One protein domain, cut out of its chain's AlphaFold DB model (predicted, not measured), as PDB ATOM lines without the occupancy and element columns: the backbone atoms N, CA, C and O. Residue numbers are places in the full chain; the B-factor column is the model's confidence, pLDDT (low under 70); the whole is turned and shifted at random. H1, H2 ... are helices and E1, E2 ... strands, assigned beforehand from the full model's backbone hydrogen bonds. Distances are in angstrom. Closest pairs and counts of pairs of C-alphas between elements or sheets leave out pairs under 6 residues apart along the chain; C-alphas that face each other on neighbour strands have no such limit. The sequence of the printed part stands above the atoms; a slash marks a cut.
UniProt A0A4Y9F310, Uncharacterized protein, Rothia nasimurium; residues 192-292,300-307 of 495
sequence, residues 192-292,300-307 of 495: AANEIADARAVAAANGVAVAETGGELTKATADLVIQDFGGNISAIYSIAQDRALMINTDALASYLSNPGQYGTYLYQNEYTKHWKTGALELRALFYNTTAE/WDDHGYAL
ATOM      1  N   ALA A 192     144.000 153.315 227.964       87.38
ATOM      2  CA  ALA A 192     145.300 153.020 227.352       87.38
ATOM      3  C   ALA A 192     145.844 151.620 227.686       87.38
ATOM      4  O   ALA A 192     146.370 150.934 226.814       87.38
ATOM      5  N   ALA A 193     145.718 151.183 228.944       88.25
ATOM      6  CA  ALA A 193     146.194 149.869 229.376       88.25
ATOM      7  C   ALA A 193     145.422 148.717 228.710       88.25
ATOM      8  O   ALA A 193     146.024 147.702 228.357       88.25
ATOM      9  N   ASN A 194     144.107 148.882 228.537       88.00
ATOM     10  CA  ASN A 194     143.233 147.877 227.941       88.00
ATOM     11  C   ASN A 194     143.472 147.803 226.430       88.00
ATOM     12  O   ASN A 194     143.770 146.731 225.912       88.00
ATOM     13  N   GLU A 195     143.473 148.949 225.749       90.12
ATOM     14  CA  GLU A 195     143.679 149.022 224.299       90.12
ATOM     15  C   GLU A 195     145.069 148.511 223.888       90.12
ATOM     16  O   GLU A 195     145.214 147.771 222.914       90.12
ATOM     17  N   ILE A 196     146.113 148.830 224.662       92.12
ATOM     18  CA  ILE A 196     147.457 148.284 224.423       92.12
ATOM     19  C   ILE A 196     147.491 146.767 224.661       92.12
ATOM     20  O   ILE A 196     148.153 146.042 223.909       92.12
ATOM     21  N   ALA A 197     146.787 146.261 225.678       89.12
ATOM     22  CA  ALA A 197     146.701 144.825 225.924       89.12
ATOM     23  C   ALA A 197     145.999 144.089 224.769       89.12
ATOM     24  O   ALA A 197     146.470 143.018 224.367       89.12
ATOM     25  N   ASP A 198     144.952 144.684 224.198       86.56
ATOM     26  CA  ASP A 198     144.216 144.143 223.054       86.56
ATOM     27  C   ASP A 198     145.063 144.167 221.775       86.56
ATOM     28  O   ASP A 198     145.218 143.131 221.119       86.56
ATOM     29  N   ALA A 199     145.716 145.290 221.461       85.19
ATOM     30  CA  ALA A 199     146.640 145.387 220.327       85.19
ATOM     31  C   ALA A 199     147.778 144.353 220.423       85.19
ATOM     32  O   ALA A 199     148.135 143.698 219.435       85.19
ATOM     33  N   ARG A 200     148.307 144.131 221.633       90.50
ATOM     34  CA  ARG A 200     149.301 143.088 221.897       90.50
ATOM     35  C   ARG A 200     148.740 141.686 221.669       90.50
ATOM     36  O   ARG A 200     149.425 140.859 221.068       90.50
ATOM     37  N   ALA A 201     147.529 141.399 222.148       85.75
ATOM     38  CA  ALA A 201     146.892 140.098 221.956       85.75
ATOM     39  C   ALA A 201     146.691 139.788 220.464       85.75
ATOM     40  O   ALA A 201     146.989 138.677 220.019       85.75
ATOM     41  N   VAL A 202     146.283 140.787 219.674       81.50
ATOM     42  CA  VAL A 202     146.172 140.678 218.212       81.50
ATOM     43  C   VAL A 202     147.536 140.407 217.570       81.50
ATOM     44  O   VAL A 202     147.648 139.514 216.729       81.50
ATOM     45  N   ALA A 203     148.593 141.114 217.978       81.25
ATOM     46  CA  ALA A 203     149.932 140.896 217.434       81.25
ATOM     47  C   ALA A 203     150.483 139.499 217.762       81.25
ATOM     48  O   ALA A 203     151.010 138.817 216.878       81.25
ATOM     49  N   ALA A 204     150.294 139.037 218.999       83.69
ATOM     50  CA  ALA A 204     150.678 137.694 219.424       83.69
ATOM     51  C   ALA A 204     149.921 136.608 218.641       83.69
ATOM     52  O   ALA A 204     150.530 135.641 218.180       83.69
ATOM     53  N   ALA A 205     148.615 136.793 218.408       83.88
ATOM     54  CA  ALA A 205     147.806 135.884 217.592       83.88
ATOM     55  C   ALA A 205     148.288 135.796 216.130       83.88
ATOM     56  O   ALA A 205     148.113 134.764 215.484       83.88
ATOM     57  N   ASN A 206     148.943 136.847 215.626       80.81
ATOM     58  CA  ASN A 206     149.540 136.898 214.290       80.81
ATOM     59  C   ASN A 206     151.023 136.474 214.257       80.81
ATOM     60  O   ASN A 206     151.682 136.599 213.224       80.81
ATOM     61  N   GLY A 207     151.555 135.932 215.358       81.19
ATOM     62  CA  GLY A 207     152.908 135.372 215.420       81.19
ATOM     63  C   GLY A 207     154.016 136.389 215.701       81.19
ATOM     64  O   GLY A 207     155.192 136.048 215.558       81.19
ATOM     65  N   VAL A 208     153.676 137.615 216.108       80.06
ATOM     66  CA  VAL A 208     154.658 138.591 216.597       80.06
ATOM     67  C   VAL A 208     155.043 138.232 218.033       80.06
ATOM     68  O   VAL A 208     154.186 138.096 218.904       80.06
ATOM     69  N   ALA A 209     156.341 138.085 218.296       81.50
ATOM     70  CA  ALA A 209     156.846 137.800 219.634       81.50
ATOM     71  C   ALA A 209     156.859 139.080 220.485       81.50
ATOM     72  O   ALA A 209     157.793 139.870 220.385       81.50
ATOM     73  N   VAL A 210     155.837 139.276 221.320       81.50
ATOM     74  CA  VAL A 210     155.744 140.403 222.264       81.50
ATOM     75  C   VAL A 210     155.886 139.891 223.696       81.50
ATOM     76  O   VAL A 210     155.326 138.848 224.034       81.50
ATOM     77  N   ALA A 211     156.627 140.603 224.547       81.88
ATOM     78  CA  ALA A 211     156.784 140.222 225.949       81.88
ATOM     79  C   ALA A 211     155.446 140.278 226.714       81.88
ATOM     80  O   ALA A 211     154.633 141.187 226.523       81.88
ATOM     81  N   GLU A 212     155.232 139.321 227.624       74.31
ATOM     82  CA  GLU A 212     154.020 139.252 228.463       74.31
ATOM     83  C   GLU A 212     153.904 140.437 229.432       74.31
ATOM     84  O   GLU A 212     152.800 140.846 229.798       74.31
ATOM     85  N   THR A 213     155.038 141.025 229.809       74.00
ATOM     86  CA  THR A 213     155.121 142.210 230.664       74.00
ATOM     87  C   THR A 213     155.855 143.320 229.927       74.00
ATOM     88  O   THR A 213     156.972 143.103 229.457       74.00
ATOM     89  N   GLY A 214     155.233 144.496 229.839       76.56
ATOM     90  CA  GLY A 214     155.880 145.719 229.367       76.56
ATOM     91  C   GLY A 214     156.392 146.577 230.520       76.56
ATOM     92  O   GLY A 214     156.074 146.325 231.682       76.56
ATOM     93  N   GLY A 215     157.178 147.595 230.185       80.44
ATOM     94  CA  GLY A 215     157.518 148.702 231.068       80.44
ATOM     95  C   GLY A 215     156.301 149.560 231.421       80.44
ATOM     96  O   GLY A 215     155.161 149.256 231.057       80.44
ATOM     97  N   GLU A 216     156.544 150.641 232.157       88.69
ATOM     98  CA  GLU A 216     155.489 151.551 232.604       88.69
ATOM     99  C   GLU A 216     154.842 152.302 231.431       88.69
ATOM    100  O   GLU A 216     155.509 152.687 230.462       88.69
ATOM    101  N   LEU A 217     153.529 152.535 231.534       90.19
ATOM    102  CA  LEU A 217     152.825 153.424 230.614       90.19
ATOM    103  C   LEU A 217     153.384 154.833 230.765       90.19
ATOM    104  O   LEU A 217     153.365 155.413 231.849       90.19
ATOM    105  N   THR A 218     153.865 155.385 229.661       92.06
ATOM    106  CA  THR A 218     154.483 156.707 229.638       92.06
ATOM    107  C   THR A 218     153.679 157.616 228.728       92.06
ATOM    108  O   THR A 218     153.415 157.284 227.573       92.06
ATOM    109  N   LYS A 219     153.299 158.796 229.218       88.81
ATOM    110  CA  LYS A 219     152.683 159.822 228.374       88.81
ATOM    111  C   LYS A 219     153.752 160.442 227.474       88.81
ATOM    112  O   LYS A 219     154.626 161.153 227.961       88.81
ATOM    113  N   ALA A 220     153.696 160.151 226.175       85.44
ATOM    114  CA  ALA A 220     154.663 160.635 225.191       85.44
ATOM    115  C   ALA A 220     154.316 162.044 224.687       85.44
ATOM    116  O   ALA A 220     155.203 162.871 224.490       85.44
ATOM    117  N   THR A 221     153.026 162.333 224.502       83.94
ATOM    118  CA  THR A 221     152.508 163.669 224.159       83.94
ATOM    119  C   THR A 221     151.187 163.924 224.889       83.94
ATOM    120  O   THR A 221     150.743 163.095 225.683       83.94
ATOM    121  N   ALA A 222     150.528 165.062 224.643       79.81
ATOM    122  CA  ALA A 222     149.197 165.329 225.194       79.81
ATOM    123  C   ALA A 222     148.179 164.220 224.857       79.81
ATOM    124  O   ALA A 222     147.386 163.869 225.733       79.81
ATOM    125  N   ASP A 223     148.297 163.636 223.657       80.62
ATOM    126  CA  ASP A 223     147.337 162.701 223.057       80.62
ATOM    127  C   ASP A 223     147.882 161.282 222.861       80.62
ATOM    128  O   ASP A 223     147.149 160.409 222.397       80.62
ATOM    129  N   LEU A 224     149.159 161.043 223.174       88.94
ATOM    130  CA  LEU A 224     149.817 159.756 222.959       88.94
ATOM    131  C   LEU A 224     150.364 159.184 224.265       88.94
ATOM    132  O   LEU A 224     151.126 159.840 224.982       88.94
ATOM    133  N   VAL A 225     150.026 157.927 224.523       92.75
ATOM    134  CA  VAL A 225     150.596 157.102 225.592       92.75
ATOM    135  C   VAL A 225     151.364 155.969 224.936       92.75
ATOM    136  O   VAL A 225     150.930 155.426 223.926       92.75
ATOM    137  N   ILE A 226     152.519 155.620 225.477       94.31
ATOM    138  CA  ILE A 226     153.352 154.542 224.953       94.31
ATOM    139  C   ILE A 226     153.639 153.515 226.038       94.31
ATOM    140  O   ILE A 226     153.648 153.836 227.228       94.31
ATOM    141  N   GLN A 227     153.912 152.288 225.612       94.50
ATOM    142  CA  GLN A 227     154.427 151.234 226.477       94.50
ATOM    143  C   GLN A 227     155.544 150.490 225.757       94.50
ATOM    144  O   GLN A 227     155.337 149.978 224.660       94.50
ATOM    145  N   ASP A 228     156.728 150.415 226.357       91.69
ATOM    146  CA  ASP A 228     157.831 149.631 225.800       91.69
ATOM    147  C   ASP A 228     157.782 148.191 226.327       91.69
ATOM    148  O   ASP A 228     157.729 147.982 227.535       91.69
ATOM    149  N   PHE A 229     157.799 147.191 225.445       85.94
ATOM    150  CA  PHE A 229     157.809 145.773 225.822       85.94
ATOM    151  C   PHE A 229     159.212 145.154 225.771       85.94
ATOM    152  O   PHE A 229     159.376 143.972 226.078       85.94
ATOM    153  N   GLY A 230     160.238 145.931 225.406       77.94
ATOM    154  CA  GLY A 230     161.570 145.407 225.135       77.94
ATOM    155  C   GLY A 230     161.605 144.563 223.856       77.94
ATOM    156  O   GLY A 230     160.627 144.446 223.121       77.94
ATOM    157  N   GLY A 231     162.773 144.000 223.526       73.06
ATOM    158  CA  GLY A 231     162.922 143.200 222.299       73.06
ATOM    159  C   GLY A 231     162.669 143.985 220.999       73.06
ATOM    160  O   GLY A 231     162.382 143.376 219.972       73.06
ATOM    161  N   ASN A 232     162.800 145.318 221.046       79.06
ATOM    162  CA  ASN A 232     162.531 146.261 219.955       79.06
ATOM    163  C   ASN A 232     161.053 146.328 219.512       79.06
ATOM    164  O   ASN A 232     160.756 146.564 218.336       79.06
ATOM    165  N   ILE A 233     160.128 146.104 220.450       83.50
ATOM    166  CA  ILE A 233     158.688 146.272 220.258       83.50
ATOM    167  C   ILE A 233     158.129 147.165 221.364       83.50
ATOM    168  O   ILE A 233     158.351 146.946 222.551       83.50
ATOM    169  N   SER A 234     157.329 148.137 220.961       89.94
ATOM    170  CA  SER A 234     156.576 149.029 221.828       89.94
ATOM    171  C   SER A 234     155.128 149.123 221.332       89.94
ATOM    172  O   SER A 234     154.795 148.681 220.233       89.94
ATOM    173  N   ALA A 235     154.248 149.691 222.142       91.06
ATOM    174  CA  ALA A 235     152.917 150.097 221.731       91.06
ATOM    175  C   ALA A 235     152.789 151.614 221.796       91.06
ATOM    176  O   ALA A 235     153.412 152.272 222.635       91.06
ATOM    177  N   ILE A 236     151.952 152.145 220.917       92.62
ATOM    178  CA  ILE A 236     151.505 153.529 220.922       92.62
ATOM    179  C   ILE A 236     149.983 153.541 220.970       92.62
ATOM    180  O   ILE A 236     149.329 152.897 220.156       92.62
ATOM    181  N   TYR A 237     149.432 154.270 221.927       92.25
ATOM    182  CA  TYR A 237     148.010 154.492 222.125       92.25
ATOM    183  C   TYR A 237     147.684 155.960 221.890       92.25
ATOM    184  O   TYR A 237     148.361 156.841 222.425       92.25
ATOM    185  N   SER A 238     146.641 156.222 221.106       86.69
ATOM    186  CA  SER A 238     146.107 157.561 220.898       86.69
ATOM    187  C   SER A 238     144.841 157.765 221.718       86.69
ATOM    188  O   SER A 238     143.811 157.163 221.432       86.69
ATOM    189  N   ILE A 239     144.908 158.689 222.679       80.38
ATOM    190  CA  ILE A 239     143.780 159.086 223.535       80.38
ATOM    191  C   ILE A 239     142.625 159.625 222.679       80.38
ATOM    192  O   ILE A 239     141.465 159.319 222.923       80.38
ATOM    193  N   ALA A 240     142.936 160.406 221.642       77.06
ATOM    194  CA  ALA A 240     141.935 161.018 220.767       77.06
ATOM    195  C   ALA A 240     141.187 160.009 219.871       77.06
ATOM    196  O   ALA A 240     140.108 160.312 219.351       77.06
ATOM    197  N   GLN A 241     141.784 158.840 219.636       76.19
ATOM    198  CA  GLN A 241     141.231 157.797 218.769       76.19
ATOM    199  C   GLN A 241     140.710 156.596 219.547       76.19
ATOM    200  O   GLN A 241     139.994 155.801 218.949       76.19
ATOM    201  N   ASP A 242     141.064 156.494 220.830       82.31
ATOM    202  CA  ASP A 242     140.822 155.321 221.666       82.31
ATOM    203  C   ASP A 242     141.305 154.041 220.968       82.31
ATOM    204  O   ASP A 242     140.555 153.115 220.679       82.31
ATOM    205  N   ARG A 243     142.572 154.074 220.535       85.31
ATOM    206  CA  ARG A 243     143.171 153.014 219.718       85.31
ATOM    207  C   ARG A 243     144.650 152.872 220.014       85.31
ATOM    208  O   ARG A 243     145.373 153.872 220.073       85.31
ATOM    209  N   ALA A 244     145.111 151.629 220.115       89.56
ATOM    210  CA  ALA A 244     146.523 151.291 220.215       89.56
ATOM    211  C   ALA A 244     147.030 150.503 219.002       89.56
ATOM    212  O   ALA A 244     146.300 149.717 218.404       89.56
ATOM    213  N   LEU A 245     148.307 150.696 218.665       89.38
ATOM    214  CA  LEU A 245     149.037 149.925 217.663       89.38
ATOM    215  C   LEU A 245     150.357 149.414 218.238       89.38
ATOM    216  O   LEU A 245     151.034 150.110 218.997       89.38
ATOM    217  N   MET A 246     150.763 148.225 217.798       89.06
ATOM    218  CA  MET A 246     152.107 147.702 218.022       89.06
ATOM    219  C   MET A 246     153.077 148.293 217.000       89.06
ATOM    220  O   MET A 246     152.778 148.366 215.806       89.06
ATOM    221  N   ILE A 247     154.255 148.704 217.449       84.00
ATOM    222  CA  ILE A 247     155.270 149.353 216.621       84.00
ATOM    223  C   ILE A 247     156.668 148.972 217.109       84.00
ATOM    224  O   ILE A 247     156.880 148.621 218.262       84.00
ATOM    225  N   ASN A 248     157.654 149.033 216.226       83.69
ATOM    226  CA  ASN A 248     159.048 148.911 216.621       83.69
ATOM    227  C   ASN A 248     159.521 150.099 217.465       83.69
ATOM    228  O   ASN A 248     159.143 151.234 217.191       83.69
ATOM    229  N   THR A 249     160.372 149.848 218.457       79.38
ATOM    230  CA  THR A 249     160.825 150.884 219.397       79.38
ATOM    231  C   THR A 249     161.625 151.994 218.701       79.38
ATOM    232  O   THR A 249     161.373 153.174 218.946       79.38
ATOM    233  N   ASP A 250     162.525 151.650 217.775       73.44
ATOM    234  CA  ASP A 250     163.315 152.638 217.017       73.44
ATOM    235  C   ASP A 250     162.436 153.466 216.059       73.44
ATOM    236  O   ASP A 250     162.600 154.684 215.905       73.44
ATOM    237  N   ALA A 251     161.456 152.810 215.430       68.25
ATOM    238  CA  ALA A 251     160.465 153.468 214.584       68.25
ATOM    239  C   ALA A 251     159.547 154.395 215.395       68.25
ATOM    240  O   ALA A 251     159.244 155.497 214.944       68.25
ATOM    241  N   LEU A 252     159.155 153.992 216.607       82.81
ATOM    242  CA  LEU A 252     158.386 154.822 217.531       82.81
ATOM    243  C   LEU A 252     159.169 156.070 217.941       82.81
ATOM    244  O   LEU A 252     158.618 157.166 217.912       82.81
ATOM    245  N   ALA A 253     160.457 155.936 218.264       79.25
ATOM    246  CA  ALA A 253     161.305 157.089 218.560       79.25
ATOM    247  C   ALA A 253     161.371 158.069 217.373       79.25
ATOM    248  O   ALA A 253     161.253 159.281 217.553       79.25
ATOM    249  N   SER A 254     161.492 157.540 216.151       70.88
ATOM    250  CA  SER A 254     161.492 158.348 214.923       70.88
ATOM    251  C   SER A 254     160.142 159.036 214.697       70.88
ATOM    252  O   SER A 254     160.098 160.240 214.451       70.88
ATOM    253  N   TYR A 255     159.040 158.305 214.868       77.50
ATOM    254  CA  TYR A 255     157.681 158.832 214.800       77.50
ATOM    255  C   TYR A 255     157.464 159.986 215.787       77.50
ATOM    256  O   TYR A 255     157.055 161.074 215.388       77.50
ATOM    257  N   LEU A 256     157.800 159.776 217.062       83.44
ATOM    258  CA  LEU A 256     157.626 160.769 218.125       83.44
ATOM    259  C   LEU A 256     158.482 162.025 217.918       83.44
ATOM    260  O   LEU A 256     158.123 163.087 218.421       83.44
ATOM    261  N   SER A 257     159.580 161.934 217.160       79.12
ATOM    262  CA  SER A 257     160.407 163.097 216.816       79.12
ATOM    263  C   SER A 257     159.734 164.052 215.821       79.12
ATOM    264  O   SER A 257     160.045 165.243 215.827       79.12
ATOM    265  N   ASN A 258     158.807 163.557 214.988       72.06
ATOM    266  CA  ASN A 258     158.055 164.376 214.039       72.06
ATOM    267  C   ASN A 258     156.708 163.736 213.622       72.06
ATOM    268  O   ASN A 258     156.550 163.337 212.464       72.06
ATOM    269  N   PRO A 259     155.700 163.653 214.514       67.19
ATOM    270  CA  PRO A 259     154.438 162.969 214.209       67.19
ATOM    271  C   PRO A 259     153.693 163.561 213.003       67.19
ATOM    272  O   PRO A 259     153.038 162.838 212.258       67.19
ATOM    273  N   GLY A 260     153.828 164.874 212.774       63.78
ATOM    274  CA  GLY A 260     153.195 165.574 211.654       63.78
ATOM    275  C   GLY A 260     153.755 165.207 210.276       63.78
ATOM    276  O   GLY A 260     153.086 165.441 209.278       63.78
ATOM    277  N   GLN A 261     154.956 164.627 210.204       64.75
ATOM    278  CA  GLN A 261     155.509 164.104 208.953       64.75
ATOM    279  C   GLN A 261     154.919 162.737 208.588       64.75
ATOM    280  O   GLN A 261     154.755 162.444 207.405       64.75
ATOM    281  N   TYR A 262     154.634 161.901 209.588       58.44
ATOM    282  CA  TYR A 262     154.232 160.505 209.391       58.44
ATOM    283  C   TYR A 262     152.721 160.282 209.457       58.44
ATOM    284  O   TYR A 262     152.239 159.256 208.986       58.44
ATOM    285  N   GLY A 263     151.982 161.216 210.049       64.44
ATOM    286  CA  GLY A 263     150.556 161.084 210.301       64.44
ATOM    287  C   GLY A 263     150.225 160.995 211.779       64.44
ATOM    288  O   GLY A 263     150.860 160.285 212.551       64.44
ATOM    289  N   THR A 264     149.197 161.717 212.206       69.31
ATOM    290  CA  THR A 264     148.745 161.704 213.608       69.31
ATOM    291  C   THR A 264     147.644 160.676 213.856       69.31
ATOM    292  O   THR A 264     147.341 160.358 215.006       69.31
ATOM    293  N   TYR A 265     147.066 160.120 212.791       70.69
ATOM    294  CA  TYR A 265     145.991 159.147 212.868       70.69
ATOM    295  C   TYR A 265     146.539 157.711 212.833       70.69
ATOM    296  O   TYR A 265     147.230 157.335 211.889       70.69
ATOM    297  N   LEU A 266     146.235 156.917 213.861       77.31
ATOM    298  CA  LEU A 266     146.613 155.513 214.004       77.31
ATOM    299  C   LEU A 266     145.561 154.669 213.282       77.31
ATOM    300  O   LEU A 266     144.426 154.533 213.740       77.31
ATOM    301  N   TYR A 267     145.925 154.086 212.145       73.31
ATOM    302  CA  TYR A 267     144.972 153.321 211.351       73.31
ATOM    303  C   TYR A 267     144.887 151.867 211.808       73.31
ATOM    304  O   TYR A 267     143.945 151.491 212.499       73.31
ATOM    305  N   GLN A 268     145.879 151.053 211.449       76.94
ATOM    306  CA  GLN A 268     145.893 149.630 211.773       76.94
ATOM    307  C   GLN A 268     147.312 149.061 211.803       76.94
ATOM    308  O   GLN A 268     148.263 149.663 211.292       76.94
ATOM    309  N   ASN A 269     147.435 147.866 212.378       80.69
ATOM    310  CA  ASN A 269     148.589 147.009 212.168       80.69
ATOM    311  C   ASN A 269     148.333 146.050 211.004       80.69
ATOM    312  O   ASN A 269     147.309 145.372 210.978       80.69
ATOM    313  N   GLU A 270     149.287 145.943 210.084       72.88
ATOM    314  CA  GLU A 270     149.304 144.909 209.050       72.88
ATOM    315  C   GLU A 270     150.361 143.850 209.357       72.88
ATOM    316  O   GLU A 270     151.496 144.164 209.724       72.88
ATOM    317  N   TYR A 271     149.985 142.589 209.143       74.94
ATOM    318  CA  TYR A 271     150.838 141.423 209.339       74.94
ATOM    319  C   TYR A 271     151.035 140.742 207.989       74.94
ATOM    320  O   TYR A 271     150.114 140.140 207.437       74.94
ATOM    321  N   THR A 272     152.233 140.852 207.425       70.88
ATOM    322  CA  THR A 272     152.541 140.302 206.096       70.88
ATOM    323  C   THR A 272     153.782 139.421 206.150       70.88
ATOM    324  O   THR A 272     154.505 139.414 207.140       70.88
ATOM    325  N   LYS A 273     154.034 138.626 205.107       69.00
ATOM    326  CA  LYS A 273     155.308 137.910 204.961       69.00
ATOM    327  C   LYS A 273     156.155 138.610 203.916       69.00
ATOM    328  O   LYS A 273     155.696 138.827 202.795       69.00
ATOM    329  N   HIS A 274     157.400 138.903 204.259       63.47
ATOM    330  CA  HIS A 274     158.349 139.473 203.324       63.47
ATOM    331  C   HIS A 274     158.577 138.500 202.164       63.47
ATOM    332  O   HIS A 274     158.996 137.359 202.361       63.47
ATOM    333  N   TRP A 275     158.320 138.943 200.938       52.41
ATOM    334  CA  TRP A 275     158.268 138.056 199.775       52.41
ATOM    335  C   TRP A 275     159.614 137.403 199.421       52.41
ATOM    336  O   TRP A 275     159.619 136.311 198.859       52.41
ATOM    337  N   LYS A 276     160.757 138.027 199.760       47.06
ATOM    338  CA  LYS A 276     162.087 137.426 199.519       47.06
ATOM    339  C   LYS A 276     162.549 136.503 200.639       47.06
ATOM    340  O   LYS A 276     163.241 135.528 200.372       47.06
ATOM    341  N   THR A 277     162.260 136.852 201.891       57.94
ATOM    342  CA  THR A 277     162.869 136.187 203.061       57.94
ATOM    343  C   THR A 277     161.890 135.284 203.802       57.94
ATOM    344  O   THR A 277     162.313 134.499 204.644       57.94
ATOM    345  N   GLY A 278     160.589 135.393 203.524       61.56
ATOM    346  CA  GLY A 278     159.526 134.689 204.240       61.56
ATOM    347  C   GLY A 278     159.313 135.163 205.683       61.56
ATOM    348  O   GLY A 278     158.455 134.606 206.368       61.56
ATOM    349  N   ALA A 279     160.074 136.163 206.147       67.81
ATOM    350  CA  ALA A 279     159.991 136.699 207.503       67.81
ATOM    351  C   ALA A 279     158.649 137.411 207.734       67.81
ATOM    352  O   ALA A 279     158.123 138.043 206.817       67.81
ATOM    353  N   LEU A 280     158.099 137.306 208.944       69.44
ATOM    354  CA  LEU A 280     156.903 138.050 209.333       69.44
ATOM    355  C   LEU A 280     157.246 139.540 209.467       69.44
ATOM    356  O   LEU A 280     158.174 139.899 210.189       69.44
ATOM    357  N   GLU A 281     156.475 140.395 208.806       66.94
ATOM    358  CA  GLU A 281     156.566 141.847 208.897       66.94
ATOM    359  C   GLU A 281     155.331 142.397 209.610       66.94
ATOM    360  O   GLU A 281     154.205 142.217 209.139       66.94
ATOM    361  N   LEU A 282     155.559 143.098 210.719       71.94
ATOM    362  CA  LEU A 282     154.573 143.956 211.368       71.94
ATOM    363  C   LEU A 282     154.730 145.382 210.842       71.94
ATOM    364  O   LEU A 282     155.783 145.988 211.042       71.94
ATOM    365  N   ARG A 283     153.674 145.932 210.242       72.19
ATOM    366  CA  ARG A 283     153.621 147.319 209.771       72.19
ATOM    367  C   ARG A 283     152.604 148.095 210.601       72.19
ATOM    368  O   ARG A 283     151.461 147.671 210.726       72.19
ATOM    369  N   ALA A 284     153.010 149.227 211.167       70.25
ATOM    370  CA  ALA A 284     152.089 150.200 211.750       70.25
ATOM    371  C   ALA A 284     151.777 151.268 210.699       70.25
ATOM    372  O   ALA A 284     152.708 151.822 210.104       70.25
ATOM    373  N   LEU A 285     150.489 151.509 210.454       67.94
ATOM    374  CA  LEU A 285     150.009 152.445 209.443       67.94
ATOM    375  C   LEU A 285     149.486 153.721 210.089       67.94
ATOM    376  O   LEU A 285     148.625 153.680 210.972       67.94
ATOM    377  N   PHE A 286     149.991 154.843 209.583       68.12
ATOM    378  CA  PHE A 286     149.629 156.184 210.016       68.12
ATOM    379  C   PHE A 286     149.066 156.988 208.843       68.12
ATOM    380  O   PHE A 286     149.547 156.859 207.713       68.12
ATOM    381  N   TYR A 287     148.077 157.838 209.126       61.28
ATOM    382  CA  TYR A 287     147.538 158.804 208.170       61.28
ATOM    383  C   TYR A 287     147.717 160.242 208.659       61.28
ATOM    384  O   TYR A 287     147.586 160.543 209.849       61.28
ATOM    385  N   ASN A 288     147.982 161.148 207.717       55.59
ATOM    386  CA  ASN A 288     148.019 162.593 207.962       55.59
ATOM    387  C   ASN A 288     146.628 163.212 208.156       55.59
ATOM    388  O   ASN A 288     146.525 164.334 208.655       55.59
ATOM    389  N   THR A 289     145.557 162.487 207.822       54.47
ATOM    390  CA  THR A 289     144.176 162.958 207.948       54.47
ATOM    391  C   THR A 289     143.293 161.951 208.692       54.47
ATOM    392  O   THR A 289     143.551 160.752 208.722       54.47
ATOM    393  N   THR A 290     142.242 162.454 209.347       51.28
ATOM    394  CA  THR A 290     141.329 161.695 210.224       51.28
ATOM    395  C   THR A 290     140.178 161.014 209.466       51.28
ATOM    396  O   THR A 290     139.114 160.778 210.042       51.28
ATOM    397  N   ALA A 291     140.318 160.793 208.156       45.19
ATOM    398  CA  ALA A 291     139.216 160.398 207.281       45.19
ATOM    399  C   ALA A 291     138.897 158.896 207.394       45.19
ATOM    400  O   ALA A 291     139.212 158.105 206.516       45.19
ATOM    401  N   GLU A 292     138.207 158.510 208.465       38.59
ATOM    402  CA  GLU A 292     137.644 157.159 208.627       38.59
ATOM    403  C   GLU A 292     136.353 156.951 207.798       38.59
ATOM    404  O   GLU A 292     135.791 155.860 207.774       38.59
ATOM    405  N   TRP A 300     143.279 165.637 197.187       29.97
ATOM    406  CA  TRP A 300     144.663 166.094 197.329       29.97
ATOM    407  C   TRP A 300     145.512 165.003 197.985       29.97
ATOM    408  O   TRP A 300     145.076 164.387 198.953       29.97
ATOM    409  N   ASP A 301     146.685 164.767 197.389       38.50
ATOM    410  CA  ASP A 301     147.724 163.784 197.729       38.50
ATOM    411  C   ASP A 301     147.871 163.507 199.243       38.50
ATOM    412  O   ASP A 301     148.599 164.218 199.934       38.50
ATOM    413  N   ASP A 302     147.260 162.434 199.756       39.91
ATOM    414  CA  ASP A 302     147.474 161.990 201.141       39.91
ATOM    415  C   ASP A 302     148.272 160.679 201.175       39.91
ATOM    416  O   ASP A 302     147.778 159.588 200.888       39.91
ATOM    417  N   HIS A 303     149.546 160.803 201.547       39.44
ATOM    418  CA  HIS A 303     150.494 159.704 201.696       39.44
ATOM    419  C   HIS A 303     150.289 158.977 203.039       39.44
ATOM    420  O   HIS A 303     150.449 159.575 204.104       39.44
ATOM    421  N   GLY A 304     149.964 157.682 203.006       38.03
ATOM    422  CA  GLY A 304     150.126 156.793 204.163       38.03
ATOM    423  C   GLY A 304     151.595 156.394 204.333       38.03
ATOM    424  O   GLY A 304     152.298 156.204 203.341       38.03
ATOM    425  N   TYR A 305     152.072 156.261 205.573       39.81
ATOM    426  CA  TYR A 305     153.443 155.820 205.857       39.81
ATOM    427  C   TYR A 305     153.433 154.513 206.656       39.81
ATOM    428  O   TYR A 305     152.808 154.416 207.712       39.81
ATOM    429  N   ALA A 306     154.149 153.505 206.152       44.66
ATOM    430  CA  ALA A 306     154.454 152.280 206.885       44.66
ATOM    431  C   ALA A 306     155.821 152.435 207.559       44.66
ATOM    432  O   ALA A 306     156.825 152.681 206.889       44.66
ATOM    433  N   LEU A 307     155.864 152.308 208.886       48.56
ATOM    434  CA  LEU A 307     157.059 152.645 209.668       48.56
ATOM    435  C   LEU A 307     157.996 151.460 209.979       48.56
ATOM    436  O   LEU A 307     159.089 151.715 210.482       48.56
TER     437      LEU A 307
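AT A GLANCE: This is residues 192 to 292 and 300 to 307 of the 495 residues of an uncharacterized protein of Rothia nasimurium (UniProt A0A4Y9F310). A three-stranded sheet, E1 E2 E3, has helix H1 slanting over one face and the shorter helix H2 over the other, and the long hairpin E4 and E5 packs on its edge strand E3, so that the two sheets are only partly face to face. The short helix H3 sits at the end of the hairpin where E4 begins and E5 ends, and residues 305 to 306 of the last stretch pair with E5. The printed part has 109 residues with three named helices and five named strands, in the order H1 E1 E2 E3 H2 H3 E4 E5; both sheets are antiparallel and the class is mixed. The whole is compact, with a radius of gyration of the C-alphas of 13.4 A and spans of 36 by 35 by 24 A.

IN THESE COORDINATES: H1, residues 192 to 205, begins with C-alpha 192 at (145.300, 153.020, 227.352) and is 19.9 A long. E1 is residues 224 to 228, E2 residues 233 to 238 and E3 residues 243 to 248. H2, residues 249 to 257, is 12.5 A long, and H3 is residues 259 to 262. E4, residues 265 to 273, is 24.5 A long. E5, residues 280 to 287, is 22.8 A long and ends with C-alpha 287 at (147.538, 158.804, 208.170).

HOW THE PARTS SIT: E1 E2 E3 form a meander, each strand the antiparallel neighbour of the one before; N 227 and O 235 are 3.0 A apart, N 236 and O 245 2.9 A. H1 and H2 are on opposite faces of this sheet, an arrangement in three layers. H1 has a height over the sheet of 6.6 A; its closest C-alphas to E3 are those of Ile 196 and Ala 244, 5.3 A apart. H2, at a height over the sheet of 8.8 A, runs along the strands, at 1 degrees to E2 on the local plane. The hairpin E4 and E5 has N 270 and O 283 2.9 A apart. It forms a sandwich, two sheets face to face, with E1 E2 E3, their best planes 27 degrees apart; the closest C-alphas of E3 and E5, Ile 247 and Ala 284, are 5.9 A apart. H2 and H3 are close but not clearly touching, with the C-alphas of Tyr 255 and Tyr 262 6.6 A apart. In H1 and H2 every O i to N i+4 pair is within hydrogen-bond range; H3 is too short for such a pair.

THE WHOLE: The C-alphas farthest apart, those of Thr 213 and Trp 300, are 42.3 A apart. Residues 293 to 299 are not printed, and C-alphas 292 and 300 are 16.0 A apart across this cut. The link from H1 to E1, 18 residues, is long. The mean pLDDT of the printed part is 74.6; residues under 70 include 273 to 281, 285 to 292 and 300 to 307.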